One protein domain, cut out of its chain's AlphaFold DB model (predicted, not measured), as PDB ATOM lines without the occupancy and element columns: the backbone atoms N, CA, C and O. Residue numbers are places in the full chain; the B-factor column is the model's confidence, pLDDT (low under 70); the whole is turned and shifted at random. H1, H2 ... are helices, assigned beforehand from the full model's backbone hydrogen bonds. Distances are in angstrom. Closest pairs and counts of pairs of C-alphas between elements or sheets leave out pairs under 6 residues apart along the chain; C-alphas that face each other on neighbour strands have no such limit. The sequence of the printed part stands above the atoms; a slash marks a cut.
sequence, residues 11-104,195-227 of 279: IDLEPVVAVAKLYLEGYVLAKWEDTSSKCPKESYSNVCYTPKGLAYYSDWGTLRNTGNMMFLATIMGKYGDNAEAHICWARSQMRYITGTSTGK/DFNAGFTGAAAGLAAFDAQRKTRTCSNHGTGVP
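This is residues 11 to 104 and 195 to 227 of the 279 residues of the protein "Endoglucanase" of Tetradesmus obliquus (UniProt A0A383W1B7). H2 and H3 make the core, and H1 and H4 slant across opposite sides of H2. H5 packs on H3, and residues 11 to 16 stick out. The all-helix, compact printed part has 127 residues with five named helices, a radius of gyration of the C-alphas of 14.2 A and spans of 46 by 34 by 31 A.

Find C-alpha 14 at (80.489, -97.378, -35.310), where H1, residues 14 to 33, 25.8 A, begins. After a long link come H2, 62 to 79, 26.1 A; H3, 83 to 97; H4, 195 to 212, 26.4 A; and H5, 215 to 218, ending at (93.088, -92.242, -62.109).

H1, H2 and H3 form an up-and-down bundle, each running against the one before. H2 and H3 are a hairpin, closest at C-alphas 77 and 83, 3.9 A. H4 touches H2, closest at C-alphas 203 and 71, 4.1 A. In H2 and H3 every O i to N i+4 pair is within hydrogen-bond range.

Across the cut, C-alphas 104 and 195 are 21.7 A apart; pLDDT is under 70 at 11 to 14 and 216 to 227.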
ATOM      1  N   ILE A  11      82.660 -99.377 -26.032       56.59
ATOM      2  CA  ILE A  11      81.939 -98.346 -26.784       56.59
ATOM      3  C   ILE A  11      81.841 -98.843 -28.220       56.59
ATOM      4  O   ILE A  11      82.855 -98.966 -28.904       56.59
ATOM      5  N   ASP A  12      80.621 -99.120 -28.668       56.75
ATOM      6  CA  ASP A  12      80.346 -99.239 -30.092       56.75
ATOM      7  C   ASP A  12      80.634 -97.875 -30.734       56.75
ATOM      8  O   ASP A  12      79.881 -96.909 -30.589       56.75
ATOM      9  N   LEU A  13      81.817 -97.767 -31.337       63.03
ATOM     10  CA  LEU A  13      82.285 -96.553 -31.990       63.03
ATOM     11  C   LEU A  13      81.706 -96.419 -33.400       63.03
ATOM     12  O   LEU A  13      81.874 -95.354 -33.992       63.03
ATOM     13  N   GLU A  14      81.020 -97.433 -33.944       68.06
ATOM     14  CA  GLU A  14      80.489 -97.378 -35.310       68.06
ATOM     15  C   GLU A  14      79.555 -96.180 -35.544       68.06
ATOM     16  O   GLU A  14      79.770 -95.461 -36.527       68.06
ATOM     17  N   PRO A  15      78.603 -95.845 -34.647       70.00
ATOM     18  CA  PRO A  15      77.745 -94.677 -34.829       70.00
ATOM     19  C   PRO A  15      78.535 -93.362 -34.794       70.00
ATOM     20  O   PRO A  15      78.261 -92.443 -35.562       70.00
ATOM     21  N   VAL A  16      79.550 -93.269 -33.928       74.19
ATOM     22  CA  VAL A  16      80.388 -92.067 -33.784       74.19
ATOM     23  C   VAL A  16      81.268 -91.874 -35.018       74.19
ATOM     24  O   VAL A  16      81.381 -90.762 -35.535       74.19
ATOM     25  N   VAL A  17      81.851 -92.958 -35.528       76.56
ATOM     26  CA  VAL A  17      82.657 -92.962 -36.753       76.56
ATOM     27  C   VAL A  17      81.794 -92.609 -37.965       76.56
ATOM     28  O   VAL A  17      82.217 -91.794 -38.786       76.56
ATOM     29  N   ALA A  18      80.575 -93.144 -38.056       74.88
ATOM     30  CA  ALA A  18      79.638 -92.821 -39.129       74.88
ATOM     31  C   ALA A  18      79.258 -91.331 -39.129       74.88
ATOM     32  O   ALA A  18      79.317 -90.675 -40.170       74.88
ATOM     33  N   VAL A  19      78.942 -90.761 -37.962       75.88
ATOM     34  CA  VAL A  19      78.625 -89.327 -37.831       75.88
ATOM     35  C   VAL A  19      79.835 -88.452 -38.164       75.88
ATOM     36  O   VAL A  19      79.697 -87.466 -38.890       75.88
ATOM     37  N   ALA A  20      81.030 -88.815 -37.690       80.44
ATOM     38  CA  ALA A  20      82.255 -88.084 -37.998       80.44
ATOM     39  C   ALA A  20      82.566 -88.097 -39.503       80.44
ATOM     40  O   ALA A  20      82.895 -87.057 -40.072       80.44
ATOM     41  N   LYS A  21      82.398 -89.250 -40.161       80.00
ATOM     42  CA  LYS A  21      82.540 -89.391 -41.615       80.00
ATOM     43  C   LYS A  21      81.557 -88.490 -42.364       80.00
ATOM     44  O   LYS A  21      81.987 -87.713 -43.213       80.00
ATOM     45  N   LEU A  22      80.276 -88.518 -41.992       76.62
ATOM     46  CA  LEU A  22      79.246 -87.669 -42.602       76.62
ATOM     47  C   LEU A  22      79.546 -86.176 -42.436       76.62
ATOM     48  O   LEU A  22      79.352 -85.406 -43.374       76.62
ATOM     49  N   TYR A  23      80.039 -85.756 -41.270       79.00
ATOM     50  CA  TYR A  23      80.431 -84.366 -41.044       79.00
ATOM     51  C   TYR A  23      81.643 -83.965 -41.899       79.00
ATOM     52  O   TYR A  23      81.634 -82.916 -42.549       79.00
ATOM     53  N   LEU A  24      82.677 -84.807 -41.938       85.44
ATOM     54  CA  LEU A  24      83.882 -84.535 -42.718       85.44
ATOM     55  C   LEU A  24      83.589 -84.467 -44.217       85.44
ATOM     56  O   LEU A  24      84.031 -83.524 -44.864       85.44
ATOM     57  N   GLU A  25      82.820 -85.400 -44.773       80.62
ATOM     58  CA  GLU A  25      82.500 -85.401 -46.207       80.62
ATOM     59  C   GLU A  25      81.423 -84.379 -46.558       80.62
ATOM     60  O   GLU A  25      81.589 -83.574 -47.473       80.62
ATOM     61  N   GLY A  26      80.312 -84.401 -45.825       71.50
ATOM     62  CA  GLY A  26      79.109 -83.650 -46.158       71.50
ATOM     63  C   GLY A  26      79.167 -82.169 -45.802       71.50
ATOM     64  O   GLY A  26      78.385 -81.395 -46.354       71.50
ATOM     65  N   TYR A  27      80.062 -81.760 -44.900       76.62
ATOM     66  CA  TYR A  27      80.177 -80.366 -44.473       76.62
ATOM     67  C   TYR A  27      81.570 -79.791 -44.723       76.62
ATOM     68  O   TYR A  27      81.695 -78.756 -45.378       76.62
ATOM     69  N   VAL A  28      82.620 -80.456 -44.229       88.19
ATOM     70  CA  VAL A  28      83.984 -79.916 -44.319       88.19
ATOM     71  C   VAL A  28      84.508 -80.020 -45.751       88.19
ATOM     72  O   VAL A  28      84.652 -79.002 -46.423       88.19
ATOM     73  N   LEU A  29      84.759 -81.229 -46.254       87.06
ATOM     74  CA  LEU A  29      85.370 -81.437 -47.567       87.06
ATOM     75  C   LEU A  29      84.481 -80.947 -48.706       87.06
ATOM     76  O   LEU A  29      85.008 -80.354 -49.637       87.06
ATOM     77  N   ALA A  30      83.154 -81.047 -48.594       81.81
ATOM     78  CA  ALA A  30      82.234 -80.454 -49.569       81.81
ATOM     79  C   ALA A  30      82.512 -78.964 -49.848       81.81
ATOM     80  O   ALA A  30      82.476 -78.533 -50.997       81.81
ATOM     81  N   LYS A  31      82.838 -78.176 -48.811       85.50
ATOM     82  CA  LYS A  31      83.180 -76.751 -48.956       85.50
ATOM     83  C   LYS A  31      84.547 -76.554 -49.610       85.50
ATOM     84  O   LYS A  31      84.737 -75.619 -50.381       85.50
ATOM     85  N   TRP A  32      85.510 -77.404 -49.267       92.25
ATOM     86  CA  TRP A  32      86.888 -77.285 -49.742       92.25
ATOM     87  C   TRP A  32      87.075 -77.810 -51.162       92.25
ATOM     88  O   TRP A  32      87.885 -77.266 -51.905       92.25
ATOM     89  N   GLU A  33      86.304 -78.815 -51.560       87.44
ATOM     90  CA  GLU A  33      86.368 -79.478 -52.864       87.44
ATOM     91  C   GLU A  33      85.444 -78.826 -53.908       87.44
ATOM     92  O   GLU A  33      85.509 -79.173 -55.091       87.44
ATOM     93  N   ASP A  34      84.635 -77.834 -53.515       82.31
ATOM     94  CA  ASP A  34      83.820 -77.038 -54.435       82.31
ATOM     95  C   ASP A  34      84.679 -76.080 -55.279       82.31
ATOM     96  O   ASP A  34      84.840 -74.889 -55.003       82.31
ATOM     97  N   THR A  35      85.210 -76.616 -56.376       79.75
ATOM     98  CA  THR A  35      86.000 -75.863 -57.360       79.75
ATOM     99  C   THR A  35      85.200 -74.808 -58.134       79.75
ATOM    100  O   THR A  35      85.799 -74.036 -58.895       79.75
ATOM    101  N   SER A  36      83.868 -74.749 -57.987       80.00
ATOM    102  CA  SER A  36      83.033 -73.748 -58.660       80.00
ATOM    103  C   SER A  36      83.106 -72.378 -57.979       80.00
ATOM    104  O   SER A  36      83.004 -71.354 -58.661       80.00
ATOM    105  N   SER A  37      83.384 -72.338 -56.671       83.19
ATOM    106  CA  SER A  37      83.585 -71.102 -55.914       83.19
ATOM    107  C   SER A  37      84.873 -70.407 -56.362       83.19
ATOM    108  O   SER A  37      85.966 -70.933 -56.166       83.19
ATOM    109  N   LYS A  38      84.778 -69.224 -56.984       89.38
ATOM    110  CA  LYS A  38      85.938 -68.451 -57.473       89.38
ATOM    111  C   LYS A  38      86.257 -67.272 -56.563       89.38
ATOM    112  O   LYS A  38      85.349 -66.641 -56.021       89.38
ATOM    113  N   CYS A  39      87.545 -66.984 -56.404       90.69
ATOM    114  CA  CYS A  39      88.007 -65.797 -55.693       90.69
ATOM    115  C   CYS A  39      87.749 -64.512 -56.526       90.69
ATOM    116  O   CYS A  39      87.713 -64.592 -57.757       90.69
ATOM    117  N   PRO A  40      87.581 -63.331 -55.892       94.50
ATOM    118  CA  PRO A  40      87.766 -63.086 -54.468       94.50
ATOM    119  C   PRO A  40      86.551 -63.428 -53.596       94.50
ATOM    120  O   PRO A  40      85.397 -63.302 -54.013       94.50
ATOM    121  N   LYS A  41      86.821 -63.821 -52.351       89.88
ATOM    122  CA  LYS A  41      85.849 -63.915 -51.255       89.88
ATOM    123  C   LYS A  41      86.450 -63.302 -49.993       89.88
ATOM    124  O   LYS A  41      87.665 -63.152 -49.875       89.88
ATOM    125  N   GLU A  42      85.585 -62.930 -49.058       88.00
ATOM    126  CA  GLU A  42      86.021 -62.461 -47.746       88.00
ATOM    127  C   GLU A  42      86.788 -63.572 -47.015       88.00
ATOM    128  O   GLU A  42      86.327 -64.718 -46.934       88.00
ATOM    129  N   SER A  43      87.971 -63.221 -46.508       81.88
ATOM    130  CA  SER A  43      88.827 -64.121 -45.740       81.88
ATOM    131  C   SER A  43      88.104 -64.629 -44.498       81.88
ATOM    132  O   SER A  43      87.372 -63.890 -43.850       81.88
ATOM    133  N   TYR A  44      88.327 -65.897 -44.158       83.38
ATOM    134  CA  TYR A  44      87.662 -66.632 -43.074       83.38
ATOM    135  C   TYR A  44      86.163 -66.920 -43.268       83.38
ATOM    136  O   TYR A  44      85.621 -67.747 -42.531       83.38
ATOM    137  N   SER A  45      85.505 -66.346 -44.279       75.94
ATOM    138  CA  SER A  45      84.077 -66.566 -44.535       75.94
ATOM    139  C   SER A  45      83.842 -67.821 -45.388       75.94
ATOM    140  O   SER A  45      83.115 -68.740 -44.995       75.94
ATOM    141  N   ASN A  46      84.497 -67.925 -46.550       86.19
ATOM    142  CA  ASN A  46      84.287 -69.022 -47.502       86.19
ATOM    143  C   ASN A  46      85.572 -69.508 -48.165       86.19
ATOM    144  O   ASN A  46      86.538 -68.764 -48.275       86.19
ATOM    145  N   VAL A  47      85.553 -70.763 -48.625       91.88
ATOM    146  CA  VAL A  47      86.609 -71.273 -49.497       91.88
ATOM    147  C   VAL A  47      86.315 -70.799 -50.917       91.88
ATOM    148  O   VAL A  47      85.178 -70.897 -51.391       91.88
ATOM    149  N   CYS A  48      87.322 -70.255 -51.585       92.56
ATOM    150  CA  CYS A  48      87.275 -69.893 -52.995       92.56
ATOM    151  C   CYS A  48      88.506 -70.426 -53.718       92.56
ATOM    152  O   CYS A  48      89.507 -70.750 -53.091       92.56
ATOM    153  N   TYR A  49      88.440 -70.523 -55.039       92.88
ATOM    154  CA  TYR A  49      89.550 -70.977 -55.861       92.88
ATOM    155  C   TYR A  49      90.215 -69.811 -56.572       92.88
ATOM    156  O   TYR A  49      89.554 -69.043 -57.282       92.88
ATOM    157  N   THR A  50      91.531 -69.716 -56.397       95.38
ATOM    158  CA  THR A  50      92.373 -68.767 -57.128       95.38
ATOM    159  C   THR A  50      92.388 -69.095 -58.628       95.38
ATOM    160  O   THR A  50      92.049 -70.222 -59.018       95.38
ATOM    161  N   PRO A  51      92.805 -68.158 -59.501       92.12
ATOM    162  CA  PRO A  51      92.938 -68.417 -60.937       92.12
ATOM    163  C   PRO A  51      93.748 -69.675 -61.295       92.12
ATOM    164  O   PRO A  51      93.405 -70.366 -62.254       92.12
ATOM    165  N   LYS A  52      94.792 -70.010 -60.523       87.81
ATOM    166  CA  LYS A  52      95.615 -71.216 -60.721       87.81
ATOM    167  C   LYS A  52      95.141 -72.447 -59.933       87.81
ATOM    168  O   LYS A  52      95.798 -73.488 -59.992       87.81
ATOM    169  N   GLY A  53      94.007 -72.370 -59.237       87.19
ATOM    170  CA  GLY A  53      93.325 -73.533 -58.661       87.19
ATOM    171  C   GLY A  53      93.698 -73.893 -57.218       87.19
ATOM    172  O   GLY A  53      93.498 -75.044 -56.823       87.19
ATOM    173  N   LEU A  54      94.214 -72.947 -56.429       96.12
ATOM    174  CA  LEU A  54      94.387 -73.126 -54.984       96.12
ATOM    175  C   LEU A  54      93.058 -72.927 -54.259       96.12
ATOM    176  O   LEU A  54      92.406 -71.903 -54.454       96.12
ATOM    177  N   ALA A  55      92.702 -73.865 -53.383       96.00
ATOM    178  CA  ALA A  55      91.632 -73.690 -52.409       96.00
ATOM    179  C   ALA A  55      92.081 -72.696 -51.325       96.00
ATOM    180  O   ALA A  55      92.939 -73.003 -50.493       96.00
ATOM    181  N   TYR A  56      91.502 -71.501 -51.357       96.94
ATOM    182  CA  TYR A  56      91.831 -70.351 -50.527       96.94
ATOM    183  C   TYR A  56      90.771 -70.123 -49.456       96.94
ATOM    184  O   TYR A  56      89.596 -69.976 -49.777       96.94
ATOM    185  N   TYR A  57      91.184 -70.040 -48.192       95.94
ATOM    186  CA  TYR A  57      90.281 -69.772 -47.062       95.94
ATOM    187  C   TYR A  57      90.627 -68.489 -46.296       95.94
ATOM    188  O   TYR A  57      89.745 -67.815 -45.767       95.94
ATOM    189  N   SER A  58      91.912 -68.158 -46.197       94.62
ATOM    190  CA  SER A  58      92.405 -67.079 -45.345       94.62
ATOM    191  C   SER A  58      93.707 -66.513 -45.901       94.62
ATOM    192  O   SER A  58      94.523 -67.273 -46.429       94.62
ATOM    193  N   ASP A  59      93.913 -65.205 -45.712       91.25
ATOM    194  CA  ASP A  59      95.185 -64.518 -45.986       91.25
ATOM    195  C   ASP A  59      96.310 -64.949 -45.025       91.25
ATOM    196  O   ASP A  59      97.482 -64.689 -45.280       91.25
ATOM    197  N   TRP A  60      95.975 -65.627 -43.923       93.00
ATOM    198  CA  TRP A  60      96.934 -66.072 -42.916       93.00
ATOM    199  C   TRP A  60      97.150 -67.580 -42.949       93.00
ATOM    200  O   TRP A  60      96.271 -68.381 -42.593       93.00
ATOM    201  N   GLY A  61      98.367 -67.979 -43.318       93.44
ATOM    202  CA  GLY A  61      98.715 -69.390 -43.459       93.44
ATOM    203  C   GLY A  61      97.796 -70.071 -44.470       93.44
ATOM    204  O   GLY A  61      97.195 -71.103 -44.166       93.44
ATOM    205  N   THR A  62      97.622 -69.469 -45.646       97.31
ATOM    206  CA  THR A  62      96.786 -69.997 -46.730       97.31
ATOM    207  C   THR A  62      97.096 -71.472 -46.984       97.31
ATOM    208  O   THR A  62      96.209 -72.316 -46.858       97.31
ATOM    209  N   LEU A  63      98.371 -71.809 -47.203       98.50
ATOM    210  CA  LEU A  63      98.802 -73.180 -47.487       98.50
ATOM    211  C   LEU A  63      98.783 -74.093 -46.261       98.50
ATOM    212  O   LEU A  63      98.642 -75.301 -46.425       98.50
ATOM    213  N   ARG A  64      98.847 -73.545 -45.041       98.50
ATOM    214  CA  ARG A  64      98.583 -74.313 -43.814       98.50
ATOM    215  C   ARG A  64      97.153 -74.822 -43.797       98.50
ATOM    216  O   ARG A  64      96.921 -75.998 -43.533       98.50
ATOM    217  N   ASN A  65      96.188 -73.949 -44.088       97.94
ATOM    218  CA  ASN A  65      94.783 -74.343 -44.089       97.94
ATOM    219  C   ASN A  65      94.510 -75.374 -45.194       97.94
ATOM    220  O   ASN A  65      93.938 -76.426 -44.917       97.94
ATOM    221  N   THR A  66      95.002 -75.129 -46.413       98.19
ATOM    222  CA  THR A  66      94.902 -76.093 -47.520       98.19
ATOM    223  C   THR A  66      95.598 -77.414 -47.183       98.19
ATOM    224  O   THR A  66      95.009 -78.471 -47.379       98.19
ATOM    225  N   GLY A  67      96.803 -77.384 -46.609       98.44
ATOM    226  CA  GLY A  67      97.560 -78.574 -46.210       98.44
ATOM    227  C   GLY A  67      96.851 -79.418 -45.148       98.44
ATOM    228  O   GLY A  67      96.803 -80.642 -45.264       98.44
ATOM    229  N   ASN A  68      96.226 -78.783 -44.154       98.50
ATOM    230  CA  ASN A  68      95.401 -79.476 -43.160       98.50
ATOM    231  C   ASN A  68      94.200 -80.177 -43.805       98.50
ATOM    232  O   ASN A  68      93.863 -81.303 -43.447       98.50
ATOM    233  N   MET A  69      93.572 -79.535 -44.786       98.00
ATOM    234  CA  MET A  69      92.414 -80.103 -45.473       98.00
ATOM    235  C   MET A  69      92.819 -81.200 -46.450       98.00
ATOM    236  O   MET A  69      92.129 -82.211 -46.537       98.00
ATOM    237  N   MET A  70      93.981 -81.084 -47.101       98.12
ATOM    238  CA  MET A  70      94.578 -82.178 -47.870       98.12
ATOM    239  C   MET A  70      94.794 -83.415 -46.996       98.12
ATOM    240  O   MET A  70      94.541 -84.529 -47.447       98.12
ATOM    241  N   PHE A  71      95.222 -83.243 -45.741       98.50
ATOM    242  CA  PHE A  71      95.382 -84.369 -44.824       98.50
ATOM    243  C   PHE A  71      94.043 -85.046 -44.523       98.50
ATOM    244  O   PHE A  71      93.934 -86.265 -44.676       98.50
ATOM    245  N   LEU A  72      93.003 -84.272 -44.198       97.19
ATOM    246  CA  LEU A  72      91.651 -84.810 -44.013       97.19
ATOM    247  C   LEU A  72      91.141 -85.516 -45.273       97.19
ATOM    248  O   LEU A  72      90.620 -86.624 -45.179       97.19
ATOM    249  N   ALA A  73      91.365 -84.940 -46.452       94.94
ATOM    250  CA  ALA A  73      91.018 -85.570 -47.719       94.94
ATOM    251  C   ALA A  73      91.772 -86.894 -47.926       94.94
ATOM    252  O   ALA A  73      91.184 -87.860 -48.391       94.94
ATOM    253  N   THR A  74      93.038 -87.023 -47.514       95.81
ATOM    254  CA  THR A  74      93.727 -88.329 -47.575       95.81
ATOM    255  C   THR A  74      93.183 -89.354 -46.573       95.81
ATOM    256  O   THR A  74      93.162 -90.545 -46.883       95.81
ATOM    257  N   ILE A  75      92.693 -88.918 -45.405       95.12
ATOM    258  CA  ILE A  75      91.985 -89.791 -44.455       95.12
ATOM    259  C   ILE A  75      90.670 -90.275 -45.081       95.12
ATOM    260  O   ILE A  75      90.412 -91.479 -45.112       95.12
ATOM    261  N   MET A  76      89.882 -89.367 -45.660       89.69
ATOM    262  CA  MET A  76      88.634 -89.715 -46.350       89.69
ATOM    263  C   MET A  76      88.881 -90.488 -47.651       89.69
ATOM    264  O   MET A  76      88.103 -91.356 -48.015       89.69
ATOM    265  N   GLY A  77      90.035 -90.321 -48.288       88.69
ATOM    266  CA  GLY A  77      90.503 -91.184 -49.369       88.69
ATOM    267  C   GLY A  77      90.639 -92.655 -48.959       88.69
ATOM    268  O   GLY A  77      90.582 -93.549 -49.800       88.69
ATOM    269  N   LYS A  78      90.859 -92.924 -47.666       91.19
ATOM    270  CA  LYS A  78      91.047 -94.279 -47.132       91.19
ATOM    271  C   LYS A  78      89.764 -94.864 -46.545       91.19
ATOM    272  O   LYS A  78      89.562 -96.069 -46.661       91.19
ATOM    273  N   TYR A  79      88.947 -94.035 -45.900       88.69
ATOM    274  CA  TYR A  79      87.797 -94.477 -45.096       88.69
ATOM    275  C   TYR A  79      86.443 -93.914 -45.570       88.69
ATOM    276  O   TYR A  79      85.386 -94.332 -45.092       88.69
ATOM    277  N   GLY A  80      86.467 -92.953 -46.490       81.81
ATOM    278  CA  GLY A  80      85.310 -92.249 -47.035       81.81
ATOM    279  C   GLY A  80      84.613 -92.975 -48.187       81.81
ATOM    280  O   GLY A  80      85.115 -93.973 -48.704       81.81
ATOM    281  N   ASP A  81      83.446 -92.469 -48.581       78.19
ATOM    282  CA  ASP A  81      82.640 -92.996 -49.689       78.19
ATOM    283  C   ASP A  81      83.083 -92.444 -51.050       78.19
ATOM    284  O   ASP A  81      82.901 -93.106 -52.071       78.19
ATOM    285  N   ASN A  82      83.710 -91.259 -51.087       73.94
ATOM    286  CA  ASN A  82      84.163 -90.614 -52.327       73.94
ATOM    287  C   ASN A  82      85.695 -90.583 -52.451       73.94
ATOM    288  O   ASN A  82      86.314 -89.561 -52.755       73.94
ATOM    289  N   ALA A  83      86.317 -91.735 -52.182       81.56
ATOM    290  CA  ALA A  83      87.760 -91.870 -52.020       81.56
ATOM    291  C   ALA A  83      88.587 -91.243 -53.159       81.56
ATOM    292  O   ALA A  83      89.545 -90.513 -52.903       81.56
ATOM    293  N   GLU A  84      88.218 -91.512 -54.415       79.25
ATOM    294  CA  GLU A  84      88.938 -90.997 -55.583       79.25
ATOM    295  C   GLU A  84      88.918 -89.468 -55.642       79.25
ATOM    296  O   GLU A  84      89.969 -88.850 -55.807       79.25
ATOM    297  N   ALA A  85      87.754 -88.851 -55.437       78.44
ATOM    298  CA  ALA A  85      87.627 -87.402 -55.449       78.44
ATOM    299  C   ALA A  85      88.526 -86.735 -54.402       78.44
ATOM    300  O   ALA A  85      89.281 -85.820 -54.737       78.44
ATOM    301  N   HIS A  86      88.510 -87.246 -53.167       85.81
ATOM    302  CA  HIS A  86      89.322 -86.710 -52.075       85.81
ATOM    303  C   HIS A  86      90.822 -86.812 -52.377       85.81
ATOM    304  O   HIS A  86      91.579 -85.851 -52.206       85.81
ATOM    305  N   ILE A  87      91.269 -87.963 -52.892       86.56
ATOM    306  CA  ILE A  87      92.676 -88.186 -53.253       86.56
ATOM    307  C   ILE A  87      93.084 -87.273 -54.412       86.56
ATOM    308  O   ILE A  87      94.165 -86.677 -54.381       86.56
ATOM    309  N   CYS A  88      92.238 -87.131 -55.432       82.94
ATOM    310  CA  CYS A  88      92.545 -86.316 -56.600       82.94
ATOM    311  C   CYS A  88      92.533 -84.819 -56.294       82.94
ATOM    312  O   CYS A  88      93.384 -84.085 -56.810       82.94
ATOM    313  N   TRP A  89      91.647 -84.369 -55.407       91.12
ATOM    314  CA  TRP A  89      91.679 -83.013 -54.884       91.12
ATOM    315  C   TRP A  89      92.942 -82.760 -54.049       91.12
ATOM    316  O   TRP A  89      93.691 -81.829 -54.343       91.12
ATOM    317  N   ALA A  90      93.269 -83.633 -53.090       94.44
ATOM    318  CA  ALA A  90      94.491 -83.489 -52.297       94.44
ATOM    319  C   ALA A  90      95.745 -83.454 -53.191       94.44
ATOM    320  O   ALA A  90      96.651 -82.641 -52.992       94.44
ATOM    321  N   ARG A  91      95.781 -84.292 -54.236       90.12
ATOM    322  CA  ARG A  91      96.864 -84.316 -55.227       90.12
ATOM    323  C   ARG A  91      96.948 -83.015 -56.025       90.12
ATOM    324  O   ARG A  91      98.059 -82.573 -56.319       90.12
ATOM    325  N   SER A  92      95.824 -82.395 -56.387       89.00
ATOM    326  CA  SER A  92      95.834 -81.119 -57.116       89.00
ATOM    327  C   SER A  92      96.445 -80.000 -56.275       89.00
ATOM    328  O   SER A  92      97.329 -79.288 -56.755       89.00
ATOM    329  N   GLN A  93      96.065 -79.922 -54.999       96.62
ATOM    330  CA  GLN A  93      96.604 -78.944 -54.059       96.62
ATOM    331  C   GLN A  93      98.090 -79.211 -53.761       96.62
ATOM    332  O   GLN A  93      98.893 -78.281 -53.746       96.62
ATOM    333  N   MET A  94      98.510 -80.479 -53.661       95.31
ATOM    334  CA  MET A  94      99.931 -80.845 -53.556       95.31
ATOM    335  C   MET A  94     100.739 -80.376 -54.774       95.31
ATOM    336  O   MET A  94     101.836 -79.832 -54.637       95.31
ATOM    337  N   ARG A  95     100.206 -80.556 -55.989       90.00
ATOM    338  CA  ARG A  95     100.858 -80.087 -57.225       90.00
ATOM    339  C   ARG A  95     100.943 -78.565 -57.291       90.00
ATOM    340  O   ARG A  95     101.936 -78.062 -57.813       90.00
ATOM    341  N   TYR A  96      99.954 -77.863 -56.739       94.56
ATOM    342  CA  TYR A  96      99.998 -76.414 -56.575       94.56
ATOM    343  C   TYR A  96     101.124 -76.009 -55.616       94.56
ATOM    344  O   TYR A  96     102.007 -75.245 -56.001       94.56
ATOM    345  N   ILE A  97     101.141 -76.567 -54.397       97.94
ATOM    346  CA  ILE A  97     102.123 -76.237 -53.348       97.94
ATOM    347  C   ILE A  97     103.557 -76.510 -53.814       97.94
ATOM    348  O   ILE A  97     104.457 -75.707 -53.582       97.94
ATOM    349  N   THR A  98     103.773 -77.633 -54.497       91.00
ATOM    350  CA  THR A  98     105.096 -78.037 -54.999       91.00
ATOM    351  C   THR A  98     105.520 -77.328 -56.284       91.00
ATOM    352  O   THR A  98     106.639 -77.531 -56.751       91.00
ATOM    353  N   GLY A  99     104.636 -76.535 -56.893       81.44
ATOM    354  CA  GLY A  99     104.897 -75.837 -58.150       81.44
ATOM    355  C   GLY A  99     104.832 -76.700 -59.405       81.44
ATOM    356  O   GLY A  99     105.070 -76.196 -60.500       81.44
ATOM    357  N   THR A 100     104.464 -77.976 -59.289       83.50
ATOM    358  CA  THR A 100     104.365 -78.899 -60.433       83.50
ATOM    359  C   THR A 100     103.247 -78.500 -61.405       83.50
ATOM    360  O   THR A 100     103.323 -78.816 -62.590       83.50
ATOM    361  N   SER A 101     102.189 -77.829 -60.932       78.31
ATOM    362  CA  SER A 101     101.100 -77.326 -61.791       78.31
ATOM    363  C   SER A 101     101.212 -75.842 -62.152       78.31
ATOM    364  O   SER A 101     100.559 -75.410 -63.098       78.31
ATOM    365  N   THR A 102     102.009 -75.057 -61.423       83.44
ATOM    366  CA  THR A 102     102.010 -73.584 -61.525       83.44
ATOM    367  C   THR A 102     103.348 -72.987 -61.953       83.44
ATOM    368  O   THR A 102     103.402 -71.791 -62.245       83.44
ATOM    369  N   GLY A 103     104.419 -73.788 -61.955       81.31
ATOM    370  CA  GLY A 103     105.795 -73.333 -62.156       81.31
ATOM    371  C   GLY A 103     106.422 -72.665 -60.930       81.31
ATOM    372  O   GLY A 103     107.581 -72.270 -61.007       81.31
ATOM    373  N   LYS A 104     105.691 -72.559 -59.808       90.19
ATOM    374  CA  LYS A 104     106.154 -71.911 -58.580       90.19
ATOM    375  C   LYS A 104     105.880 -72.758 -57.344       90.19
ATOM    376  O   LYS A 104     104.727 -73.007 -57.004       90.19
ATOM    377  N   ASP A 195     102.974 -75.768 -37.402       97.88
ATOM    378  CA  ASP A 195     101.589 -76.102 -37.747       97.88
ATOM    379  C   ASP A 195     101.321 -76.006 -39.255       97.88
ATOM    380  O   ASP A 195     100.473 -76.735 -39.766       97.88
ATOM    381  N   PHE A 196     102.086 -75.191 -39.992       98.50
ATOM    382  CA  PHE A 196     102.004 -75.142 -41.456       98.50
ATOM    383  C   PHE A 196     102.443 -76.477 -42.061       98.50
ATOM    384  O   PHE A 196     101.849 -76.964 -43.021       98.50
ATOM    385  N   ASN A 197     103.455 -77.100 -41.461       98.56
ATOM    386  CA  ASN A 197     104.045 -78.334 -41.957       98.56
ATOM    387  C   ASN A 197     103.318 -79.592 -41.457       98.56
ATOM    388  O   ASN A 197     103.424 -80.632 -42.106       98.56
ATOM    389  N   ALA A 198     102.568 -79.523 -40.353       98.38
ATOM    390  CA  ALA A 198     101.927 -80.686 -39.734       98.38
ATOM    391  C   ALA A 198     100.930 -81.392 -40.674       98.38
ATOM    392  O   ALA A 198     101.150 -82.543 -41.062       98.38
ATOM    393  N   GLY A 199      99.867 -80.697 -41.096       98.12
ATOM    394  CA  GLY A 199      98.888 -81.256 -42.032       98.12
ATOM    395  C   GLY A 199      99.499 -81.553 -43.398       98.12
ATOM    396  O   GLY A 199      99.277 -82.623 -43.956       98.12
ATOM    397  N   PHE A 200     100.359 -80.663 -43.902       98.56
ATOM    398  CA  PHE A 200     101.061 -80.868 -45.169       98.56
ATOM    399  C   PHE A 200     101.872 -82.176 -45.199       98.56
ATOM    400  O   PHE A 200     101.771 -82.943 -46.157       98.56
ATOM    401  N   THR A 201     102.623 -82.472 -44.135       98.50
ATOM    402  CA  THR A 201     103.419 -83.703 -44.024       98.50
ATOM    403  C   THR A 201     102.519 -84.937 -43.967       98.50
ATOM    404  O   THR A 201     102.779 -85.922 -44.660       98.50
ATOM    405  N   GLY A 202     101.423 -84.874 -43.203       98.38
ATOM    406  CA  GLY A 202     100.417 -85.939 -43.170       98.38
ATOM    407  C   GLY A 202      99.794 -86.194 -44.547       98.38
ATOM    408  O   GLY A 202      99.695 -87.341 -44.981       98.38
ATOM    409  N   ALA A 203      99.444 -85.131 -45.272       98.25
ATOM    410  CA  ALA A 203      98.913 -85.218 -46.628       98.25
ATOM    411  C   ALA A 203      99.928 -85.813 -47.614       98.25
ATOM    412  O   ALA A 203      99.564 -86.642 -48.448       98.25
ATOM    413  N   ALA A 204     101.204 -85.427 -47.516       97.19
ATOM    414  CA  ALA A 204     102.274 -85.993 -48.332       97.19
ATOM    415  C   ALA A 204     102.432 -87.500 -48.092       97.19
ATOM    416  O   ALA A 204     102.491 -88.266 -49.054       97.19
ATOM    417  N   ALA A 205     102.419 -87.938 -46.829       98.06
ATOM    418  CA  ALA A 205     102.460 -89.355 -46.480       98.06
ATOM    419  C   ALA A 205     101.232 -90.118 -47.012       98.06
ATOM    420  O   ALA A 205     101.375 -91.189 -47.606       98.06
ATOM    421  N   GLY A 206     100.031 -89.551 -46.858       96.88
ATOM    422  CA  GLY A 206      98.793 -90.132 -47.378       96.88
ATOM    423  C   GLY A 206      98.819 -90.295 -48.900       96.88
ATOM    424  O   GLY A 206      98.581 -91.386 -49.416       96.88
ATOM    425  N   LEU A 207      99.183 -89.236 -49.627       92.38
ATOM    426  CA  LEU A 207      99.309 -89.268 -51.086       92.38
ATOM    427  C   LEU A 207     100.380 -90.253 -51.561       92.38
ATOM    428  O   LEU A 207     100.136 -90.976 -52.524       92.38
ATOM    429  N   ALA A 208     101.525 -90.337 -50.878       92.12
ATOM    430  CA  ALA A 208     102.562 -91.318 -51.191       92.12
ATOM    431  C   ALA A 208     102.050 -92.761 -51.031       92.12
ATOM    432  O   ALA A 208     102.313 -93.611 -51.884       92.12
ATOM    433  N   ALA A 209     101.255 -93.035 -49.991       95.81
ATOM    434  CA  ALA A 209     100.639 -94.347 -49.793       95.81
ATOM    435  C   ALA A 209      99.640 -94.706 -50.913       95.81
ATOM    436  O   ALA A 209      99.602 -95.856 -51.358       95.81
ATOM    437  N   PHE A 210      98.856 -93.740 -51.404       89.25
ATOM    438  CA  PHE A 210      97.960 -93.947 -52.548       89.25
ATOM    439  C   PHE A 210      98.710 -94.092 -53.876       89.25
ATOM    440  O   PHE A 210      98.298 -94.882 -54.729       89.25
ATOM    441  N   ASP A 211      99.815 -93.368 -54.052       83.94
ATOM    442  CA  ASP A 211     100.648 -93.440 -55.253       83.94
ATOM    443  C   ASP A 211     101.345 -94.800 -55.384       83.94
ATOM    444  O   ASP A 211     101.309 -95.413 -56.454       83.94
ATOM    445  N   ALA A 212     101.845 -95.349 -54.272       88.88
ATOM    446  CA  ALA A 212     102.388 -96.709 -54.212       88.88
ATOM    447  C   ALA A 212     101.354 -97.777 -54.624       88.88
ATOM    448  O   ALA A 212     101.699 -98.787 -55.234       88.88
ATOM    449  N   GLN A 213     100.069 -97.524 -54.357       88.94
ATOM    450  CA  GLN A 213      98.943 -98.365 -54.785       88.94
ATOM    451  C   GLN A 213      98.441 -98.035 -56.202       88.94
ATOM    452  O   GLN A 213      97.463 -98.623 -56.655       88.94
ATOM    453  N   ARG A 214      99.076 -97.086 -56.906       78.75
ATOM    454  CA  ARG A 214      98.676 -96.555 -58.223       78.75
ATOM    455  C   ARG A 214      97.283 -95.912 -58.264       78.75
ATOM    456  O   ARG A 214      96.785 -95.635 -59.352       78.75
ATOM    457  N   LYS A 215      96.682 -95.610 -57.110       74.88
ATOM    458  CA  LYS A 215      95.344 -94.999 -57.000       74.88
ATOM    459  C   LYS A 215      95.318 -93.535 -57.430       74.88
ATOM    460  O   LYS A 215      94.294 -93.033 -57.857       74.88
ATOM    461  N   THR A 216      96.456 -92.854 -57.390       68.69
ATOM    462  CA  THR A 216      96.601 -91.479 -57.887       68.69
ATOM    463  C   THR A 216      96.582 -91.387 -59.415       68.69
ATOM    464  O   THR A 216      96.377 -90.296 -59.941       68.69
ATOM    465  N   ARG A 217      96.811 -92.490 -60.149       68.00
ATOM    466  CA  ARG A 217      96.889 -92.492 -61.623       68.00
ATOM    467  C   ARG A 217      95.544 -92.251 -62.303       68.00
ATOM    468  O   ARG A 217      95.542 -91.852 -63.460       68.00
ATOM    469  N   THR A 218      94.441 -92.496 -61.601       64.19
ATOM    470  CA  THR A 218      93.088 -92.242 -62.109       64.19
ATOM    471  C   THR A 218      92.733 -90.755 -62.070       64.19
ATOM    472  O   THR A 218      91.881 -90.302 -62.825       64.19
ATOM    473  N   CYS A 219      93.463 -89.961 -61.277       67.81
ATOM    474  CA  CYS A 219      93.303 -88.517 -61.250       67.81
ATOM    475  C   CYS A 219      93.695 -87.900 -62.592       67.81
ATOM    476  O   CYS A 219      94.857 -87.972 -63.006       67.81
ATOM    477  N   SER A 220      92.736 -87.229 -63.225       56.38
ATOM    478  CA  SER A 220      92.935 -86.414 -64.420       56.38
ATOM    479  C   SER A 220      94.154 -85.489 -64.271       56.38
ATOM    480  O   SER A 220      94.411 -84.927 -63.205       56.38
ATOM    481  N   ASN A 221      94.907 -85.272 -65.358       44.31
ATOM    482  CA  ASN A 221      96.082 -84.383 -65.354       44.31
ATOM    483  C   ASN A 221      95.746 -82.919 -65.014       44.31
ATOM    484  O   ASN A 221      96.636 -82.162 -64.614       44.31
ATOM    485  N   HIS A 222      94.473 -82.547 -65.121       39.69
ATOM    486  CA  HIS A 222      93.905 -81.306 -64.619       39.69
ATOM    487  C   HIS A 222      93.310 -81.575 -63.240       39.69
ATOM    488  O   HIS A 222      92.548 -82.522 -63.078       39.69
ATOM    489  N   GLY A 223      93.687 -80.769 -62.250       42.38
ATOM    490  CA  GLY A 223      93.245 -80.868 -60.859       42.38
ATOM    491  C   GLY A 223      91.759 -80.579 -60.648       42.38
ATOM    492  O   GLY A 223      91.409 -79.681 -59.894       42.38
ATOM    493  N   THR A 224      90.890 -81.317 -61.320       45.81
ATOM    494  CA  THR A 224      89.444 -81.151 -61.294       45.81
ATOM    495  C   THR A 224      88.806 -82.527 -61.295       45.81
ATOM    496  O   THR A 224      89.060 -83.308 -62.214       45.81
ATOM    497  N   GLY A 225      87.946 -82.801 -60.318       46.12
ATOM    498  CA  GLY A 225      86.965 -83.863 -60.495       46.12
ATOM    499  C   GLY A 225      86.511 -84.581 -59.234       46.12
ATOM    500  O   GLY A 225      86.644 -85.792 -59.175       46.12
ATOM    501  N   VAL A 226      85.816 -83.899 -58.322       43.81
ATOM    502  CA  VAL A 226      84.434 -84.372 -58.170       43.81
ATOM    503  C   VAL A 226      83.747 -83.863 -59.436       43.81
ATOM    504  O   VAL A 226      83.771 -82.646 -59.655       43.81
ATOM    505  N   PRO A 227      83.214 -84.710 -60.329       48.78
ATOM    506  CA  PRO A 227      82.330 -84.218 -61.367       48.78
ATOM    507  C   PRO A 227      81.107 -83.645 -60.643       48.78
ATOM    508  O   PRO A 227      80.220 -84.373 -60.196       48.78
TER     509      PRO A 227